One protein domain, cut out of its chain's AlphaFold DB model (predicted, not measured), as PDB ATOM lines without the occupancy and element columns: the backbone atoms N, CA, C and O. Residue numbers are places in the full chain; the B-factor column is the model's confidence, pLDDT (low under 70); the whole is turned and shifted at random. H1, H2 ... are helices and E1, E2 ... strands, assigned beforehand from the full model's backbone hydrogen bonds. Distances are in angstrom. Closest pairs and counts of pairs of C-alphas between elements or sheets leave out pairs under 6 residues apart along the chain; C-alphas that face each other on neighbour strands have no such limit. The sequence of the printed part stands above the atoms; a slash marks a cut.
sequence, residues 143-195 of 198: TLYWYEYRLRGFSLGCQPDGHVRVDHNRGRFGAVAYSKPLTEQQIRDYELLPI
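Overview. This is residues 143 to 195 of the 198 residues of the protein "DarA_C domain-containing protein" of Bacillus licheniformis (UniProt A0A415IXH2). The domain is a small, twisted antiparallel sheet of four short strands, with one short helix, H1, near its E4 edge, grazing the sheet. A long loop, residues 150 to 162, leaves the end of E1 and swings over one face of the sheet to reach E2 at the opposite edge. The printed part has 53 residues, with four named strands and one named helix in the order E1, E2, E3, H1, E4, and the sheet's order is E2, E3, E1, E4. The class is mixed, helices and strands, with under half of the residues in named elements. The whole is compact and rounded, with a radius of gyration of the C-alphas of 9.6 A and spans of 23 by 22 by 20 A.

Along the chain. In the sheet, E2 is residues 163 to 167, 11.2 A long from first to last C-alpha. E3 is residues 175 to 178, 10.5 A long. E1 is residues 145 to 149, 13.4 A long, and begins with C-alpha 145 at (195.410, 101.037, 153.856). E4 is residues 192 to 194, 6.6 A long, and ends with C-alpha 194 at (197.008, 101.911, 146.342). H1 is residues 184 to 189, 8.7 A long, with C-alpha 184 at (197.593, 92.066, 144.511).

Arrangement. The inner strands E3 and E1 are antiparallel at 150 degrees, with N 147 and O 176 within hydrogen-bond range at 2.9 A. E2, an edge strand, forms a hairpin with E3, antiparallel at 155 degrees, and N 177 and O 165 are 2.8 A apart. E4, the other edge strand, is antiparallel to E1 at 139 degrees, with N 148 and O 193 at 2.9 A. E2 and E4 are apart. The sheet is only just strongly twisted, its C-alphas lying up to 4.3 A off its best plane. H1 is on the sheet but only grazes it, with residues 184 to 187; the closest C-alphas of H1 and E4, those of Ile 187 and Leu 193, are 6.9 A apart. Every O i to N i+4 pair of H1 is within hydrogen-bond range. E3, H1 and E4 form a split strand-helix-strand unit, two strands running the same way with E1 between them, and its crossover is right-handed.

Size, cuts and confidence. The two C-alphas farthest apart, those of Thr 143 and Leu 151, are 25.5 A apart. The printed part has no cut. The link E1 to E2 is long, with 13 residues; E2 to E3 is short, and E3 to H1 and H1 to E4 are tight. The mean pLDDT of the printed part is 89.4, and no printed residue is under 70.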
ATOM      1  N   THR A 143     196.961 101.948 161.272       75.88
ATOM      2  CA  THR A 143     197.254 102.451 159.922       75.88
ATOM      3  C   THR A 143     196.239 101.872 158.936       75.88
ATOM      4  O   THR A 143     196.205 100.663 158.713       75.88
ATOM      5  N   LEU A 144     195.397 102.731 158.362       86.12
ATOM      6  CA  LEU A 144     194.448 102.342 157.324       86.12
ATOM      7  C   LEU A 144     195.149 102.285 155.964       86.12
ATOM      8  O   LEU A 144     195.852 103.218 155.579       86.12
ATOM      9  N   TYR A 145     194.906 101.210 155.217       89.50
ATOM     10  CA  TYR A 145     195.410 101.037 153.856       89.50
ATOM     11  C   TYR A 145     194.357 101.533 152.870       89.50
ATOM     12  O   TYR A 145     193.287 100.932 152.756       89.50
ATOM     13  N   TRP A 146     194.648 102.644 152.193       91.75
ATOM     14  CA  TRP A 146     193.722 103.319 151.286       91.75
ATOM     15  C   TRP A 146     193.943 102.925 149.832       91.75
ATOM     16  O   TRP A 146     195.077 102.845 149.357       91.75
ATOM     17  N   TYR A 147     192.836 102.759 149.116       92.75
ATOM     18  CA  TYR A 147     192.817 102.439 147.700       92.75
ATOM     19  C   TYR A 147     191.795 103.316 146.979       92.75
ATOM     20  O   TYR A 147     190.638 103.372 147.392       92.75
ATOM     21  N   GLU A 148     192.205 103.999 145.914       94.06
ATOM     22  CA  GLU A 148     191.287 104.758 145.062       94.06
ATOM     23  C   GLU A 148     190.656 103.862 143.998       94.06
ATOM     24  O   GLU A 148     191.261 102.896 143.519       94.06
ATOM     25  N   TYR A 149     189.433 104.208 143.609       93.31
ATOM     26  CA  TYR A 149     188.756 103.545 142.510       93.31
ATOM     27  C   TYR A 149     189.180 104.109 141.152       93.31
ATOM     28  O   TYR A 149     189.199 105.325 140.943       93.31
ATOM     29  N   ARG A 150     189.436 103.218 140.186       89.69
ATOM     30  CA  ARG A 150     189.905 103.608 138.849       89.69
ATOM     31  C   ARG A 150     188.793 103.907 137.842       89.69
ATOM     32  O   ARG A 150     188.900 104.893 137.118       89.69
ATOM     33  N   LEU A 151     187.778 103.043 137.741       87.62
ATOM     34  CA  LEU A 151     186.763 103.110 136.672       87.62
ATOM     35  C   LEU A 151     185.342 103.412 137.164       87.62
ATOM     36  O   LEU A 151     184.524 103.901 136.386       87.62
ATOM     37  N   ARG A 152     185.031 103.118 138.428       86.81
ATOM     38  CA  ARG A 152     183.677 103.221 138.993       86.81
ATOM     39  C   ARG A 152     183.722 103.624 140.458       86.81
ATOM     40  O   ARG A 152     184.687 103.300 141.126       86.81
ATOM     41  N   GLY A 153     182.684 104.283 140.964       88.00
ATOM     42  CA  GLY A 153     182.592 104.592 142.394       88.00
ATOM     43  C   GLY A 153     182.209 103.392 143.259       88.00
ATOM     44  O   GLY A 153     181.955 102.295 142.756       88.00
ATOM     45  N   PHE A 154     182.144 103.624 144.570       88.50
ATOM     46  CA  PHE A 154     181.709 102.620 145.545       88.50
ATOM     47  C   PHE A 154     180.311 102.077 145.213       88.50
ATOM     48  O   PHE A 154     179.376 102.843 144.978       88.50
ATOM     49  N   SER A 155     180.166 100.754 145.251       87.19
ATOM     50  CA  SER A 155     178.888 100.057 145.106       87.19
ATOM     51  C   SER A 155     178.931  98.752 145.893       87.19
ATOM     52  O   SER A 155     179.946  98.062 145.915       87.19
ATOM     53  N   LEU A 156     177.837  98.376 146.551       82.56
ATOM     54  CA  LEU A 156     177.804  97.152 147.357       82.56
ATOM     55  C   LEU A 156     178.133  95.918 146.492       82.56
ATOM     56  O   LEU A 156     177.557  95.728 145.425       82.56
ATOM     57  N   GLY A 157     179.092  95.105 146.951       82.44
ATOM     58  CA  GLY A 157     179.602  93.923 146.237       82.44
ATOM     59  C   GLY A 157     180.648  94.205 145.148       82.44
ATOM     60  O   GLY A 157     181.158  93.273 144.533       82.44
ATOM     61  N   CYS A 158     180.998  95.470 144.903       84.62
ATOM     62  CA  CYS A 158     181.944  95.864 143.855       84.62
ATOM     63  C   CYS A 158     183.355  96.188 144.368       84.62
ATOM     64  O   CYS A 158     184.162  96.715 143.598       84.62
ATOM     65  N   GLN A 159     183.646  95.853 145.623       89.94
ATOM     66  CA  GLN A 159     184.944  95.944 146.292       89.94
ATOM     67  C   GLN A 159     185.150  94.688 147.151       89.94
ATOM     68  O   GLN A 159     184.161  94.024 147.472       89.94
ATOM     69  N   PRO A 160     186.390  94.375 147.556       90.25
ATOM     70  CA  PRO A 160     186.648  93.319 148.523       90.25
ATOM     71  C   PRO A 160     185.848  93.491 149.824       90.25
ATOM     72  O   PRO A 160     185.617  94.606 150.306       90.25
ATOM     73  N   ASP A 161     185.457  92.367 150.419       88.12
ATOM     74  CA  ASP A 161     184.809  92.368 151.728       88.12
ATOM     75  C   ASP A 161     185.774  92.827 152.829       88.12
ATOM     76  O   ASP A 161     186.991  92.647 152.750       88.12
ATOM     77  N   GLY A 162     185.214  93.420 153.887       86.94
ATOM     78  CA  GLY A 162     185.986  93.875 155.048       86.94
ATOM     79  C   GLY A 162     186.564  95.288 154.932       86.94
ATOM     80  O   GLY A 162     187.514  95.614 155.646       86.94
ATOM     81  N   HIS A 163     186.008  96.136 154.061       88.50
ATOM     82  CA  HIS A 163     186.332  97.561 154.062       88.50
ATOM     83  C   HIS A 163     185.849  98.230 155.356       88.50
ATOM     84  O   HIS A 163     184.747  97.977 155.835       88.50
ATOM     85  N   VAL A 164     186.690  99.095 155.916       87.94
ATOM     86  CA  VAL A 164     186.467  99.762 157.209       87.94
ATOM     87  C   VAL A 164     185.913 101.171 157.010       87.94
ATOM     88  O   VAL A 164     185.184 101.686 157.854       87.94
ATOM     89  N   ARG A 165     186.260 101.820 155.891       88.81
ATOM     90  CA  ARG A 165     185.846 103.195 155.598       88.81
ATOM     91  C   ARG A 165     185.782 103.452 154.096       88.81
ATOM     92  O   ARG A 165     186.548 102.869 153.332       88.81
ATOM     93  N   VAL A 166     184.895 104.355 153.696       90.25
ATOM     94  CA  VAL A 166     184.767 104.866 152.326       90.25
ATOM     95  C   VAL A 166     184.878 106.387 152.373       90.25
ATOM     96  O   VAL A 166     184.348 107.019 153.286       90.25
ATOM     97  N   ASP A 167     185.583 106.968 151.409       90.38
ATOM     98  CA  ASP A 167     185.683 108.414 151.219       90.38
ATOM     99  C   ASP A 167     185.363 108.752 149.761       90.38
ATOM    100  O   ASP A 167     186.153 108.485 148.858       90.38
ATOM    101  N   HIS A 168     184.189 109.332 149.520       90.62
ATOM    102  CA  HIS A 168     183.739 109.694 148.174       90.62
ATOM    103  C   HIS A 168     184.467 110.913 147.594       90.62
ATOM    104  O   HIS A 168     184.395 111.133 146.388       90.62
ATOM    105  N   ASN A 169     185.173 111.684 148.427       88.06
ATOM    106  CA  ASN A 169     185.863 112.906 148.018       88.06
ATOM    107  C   ASN A 169     187.350 112.673 147.711       88.06
ATOM    108  O   ASN A 169     188.044 113.596 147.283       88.06
ATOM    109  N   ARG A 170     187.857 111.454 147.933       85.94
ATOM    110  CA  ARG A 170     189.257 111.083 147.698       85.94
ATOM    111  C   ARG A 170     189.409 110.388 146.341       85.94
ATOM    112  O   ARG A 170     188.807 109.347 146.117       85.94
ATOM    113  N   GLY A 171     190.239 110.931 145.449       82.81
ATOM    114  CA  GLY A 171     190.421 110.404 144.086       82.81
ATOM    115  C   GLY A 171     189.271 110.766 143.131       82.81
ATOM    116  O   GLY A 171     188.392 111.556 143.467       82.81
ATOM    117  N   ARG A 172     189.271 110.206 141.910       87.25
ATOM    118  CA  ARG A 172     188.278 110.548 140.863       87.25
ATOM    119  C   ARG A 172     186.886 109.967 141.123       87.25
ATOM    120  O   ARG A 172     185.890 110.594 140.775       87.25
ATOM    121  N   PHE A 173     186.825 108.763 141.687       90.50
ATOM    122  CA  PHE A 173     185.581 108.015 141.912       90.50
ATOM    123  C   PHE A 173     185.376 107.641 143.392       90.50
ATOM    124  O   PHE A 173     184.514 106.826 143.720       90.50
ATOM    125  N   GLY A 174     186.155 108.242 144.291       92.19
ATOM    126  CA  GLY A 174     186.217 107.880 145.700       92.19
ATOM    127  C   GLY A 174     187.327 106.874 146.011       92.19
ATOM    128  O   GLY A 174     188.014 106.354 145.125       92.19
ATOM    129  N   ALA A 175     187.471 106.578 147.297       93.12
ATOM    130  CA  ALA A 175     188.441 105.644 147.837       93.12
ATOM    131  C   ALA A 175     187.835 104.781 148.948       93.12
ATOM    132  O   ALA A 175     186.836 105.133 149.579       93.12
ATOM    133  N   VAL A 176     188.472 103.644 149.200       92.81
ATOM    134  CA  VAL A 176     188.087 102.663 150.212       92.81
ATOM    135  C   VAL A 176     189.297 102.274 151.057       92.81
ATOM    136  O   VAL A 176     190.418 102.198 150.552       92.81
ATOM    137  N   ALA A 177     189.078 102.054 152.351       91.69
ATOM    138  CA  ALA A 177     190.123 101.748 153.319       91.69
ATOM    139  C   ALA A 177     189.916 100.391 153.990       91.69
ATOM    140  O   ALA A 177     188.785 100.011 154.303       91.69
ATOM    141  N   TYR A 178     191.022  99.713 154.295       90.56
ATOM    142  CA  TYR A 178     191.049  98.425 154.991       90.56
ATOM    143  C   TYR A 178     191.996  98.471 156.194       90.56
ATOM    144  O   TYR A 178     192.972  99.224 156.205       90.56
ATOM    145  N   SER A 179     191.731  97.635 157.202       87.56
ATOM    146  CA  SER A 179     192.610  97.462 158.372       87.56
ATOM    147  C   SER A 179     193.881  96.659 158.063       87.56
ATOM    148  O   SER A 179     194.828  96.667 158.848       87.56
ATOM    149  N   LYS A 180     193.913  95.962 156.920       87.50
ATOM    150  CA  LYS A 180     195.039  95.172 156.407       87.50
ATOM    151  C   LYS A 180     195.248  95.485 154.919       87.50
ATOM    152  O   LYS A 180     194.272  95.833 154.254       87.50
ATOM    153  N   PRO A 181     196.471  95.350 154.382       90.31
ATOM    154  CA  PRO A 181     196.709  95.558 152.959       90.31
ATOM    155  C   PRO A 181     195.962  94.504 152.132       90.31
ATOM    156  O   PRO A 181     195.940  93.323 152.486       90.31
ATOM    157  N   LEU A 182     195.365  94.936 151.024       91.62
ATOM    158  CA  LEU A 182     194.781  94.039 150.034       91.62
ATOM    159  C   LEU A 182     195.873  93.250 149.311       91.62
ATOM    160  O   LEU A 182     196.969  93.753 149.059       91.62
ATOM    161  N   THR A 183     195.545  92.019 148.932       94.00
ATOM    162  CA  THR A 183     196.400  91.220 148.050       94.00
ATOM    163  C   THR A 183     196.434  91.826 146.648       94.00
ATOM    164  O   THR A 183     195.474  92.457 146.206       94.00
ATOM    165  N   GLU A 184     197.507  91.585 145.895       93.00
ATOM    166  CA  GLU A 184     197.593  92.066 144.511       93.00
ATOM    167  C   GLU A 184     196.447  91.559 143.628       93.00
ATOM    168  O   GLU A 184     196.001  92.262 142.724       93.00
ATOM    169  N   GLN A 185     195.958  90.342 143.894       92.69
ATOM    170  CA  GLN A 185     194.840  89.766 143.158       92.69
ATOM    171  C   GLN A 185     193.555  90.562 143.397       92.69
ATOM    172  O   GLN A 185     192.901  90.956 142.440       92.69
ATOM    173  N   GLN A 186     193.257  90.900 144.654       92.56
ATOM    174  CA  GLN A 186     192.120  91.761 144.994       92.56
ATOM    175  C   GLN A 186     192.258  93.157 144.381       92.56
ATOM    176  O   GLN A 186     191.282  93.721 143.900       92.56
ATOM    177  N   ILE A 187     193.464  93.723 144.360       92.75
ATOM    178  CA  ILE A 187     193.697  95.031 143.739       92.75
ATOM    179  C   ILE A 187     193.384  94.977 142.236       92.75
ATOM    180  O   ILE A 187     192.737  95.884 141.714       92.75
ATOM    181  N   ARG A 188     193.795  93.905 141.546       91.06
ATOM    182  CA  ARG A 188     193.526  93.710 140.114       91.06
ATOM    183  C   ARG A 188     192.050  93.449 139.822       91.06
ATOM    184  O   ARG A 188     191.487  94.140 138.982       91.06
ATOM    185  N   ASP A 189     191.434  92.502 140.525       92.00
ATOM    186  CA  ASP A 189     190.051  92.066 140.272       92.00
ATOM    187  C   ASP A 189     189.035  93.189 140.505       92.00
ATOM    188  O   ASP A 189     187.995  93.255 139.848       92.00
ATOM    189  N   TYR A 190     189.355  94.097 141.426       90.69
ATOM    190  CA  TYR A 190     188.502  95.226 141.780       90.69
ATOM    191  C   TYR A 190     189.006  96.570 141.242       90.69
ATOM    192  O   TYR A 190     188.435  97.606 141.575       90.69
ATOM    193  N   GLU A 191     190.035  96.552 140.387       91.06
ATOM    194  CA  GLU A 191     190.572  97.724 139.685       91.06
ATOM    195  C   GLU A 191     190.905  98.898 140.620       91.06
ATOM    196  O   GLU A 191     190.564 100.058 140.370       91.06
ATOM    197  N   LEU A 192     191.573  98.572 141.723       92.50
ATOM    198  CA  LEU A 192     191.957  99.511 142.765       92.50
ATOM    199  C   LEU A 192     193.388 100.010 142.548       92.50
ATOM    200  O   LEU A 192     194.233  99.300 142.002       92.50
ATOM    201  N   LEU A 193     193.682 101.225 143.006       91.62
ATOM    202  CA  LEU A 193     195.046 101.756 143.033       91.62
ATOM    203  C   LEU A 193     195.435 102.101 144.475       91.62
ATOM    204  O   LEU A 193     194.696 102.834 145.133       91.62
ATOM    205  N   PRO A 194     196.556 101.572 145.000       91.94
ATOM    206  CA  PRO A 194     197.008 101.911 146.342       91.94
ATOM    207  C   PRO A 194     197.379 103.392 146.410       91.94
ATOM    208  O   PRO A 194     198.142 103.890 145.584       91.94
ATOM    209  N   ILE A 195     196.861 104.086 147.419       88.50
ATOM    210  CA  ILE A 195     197.203 105.481 147.677       88.50
ATOM    211  C   ILE A 195     198.364 105.494 148.668       88.50
ATOM    212  O   ILE A 195     198.215 105.116 149.832       88.50
TER     213      ILE A 195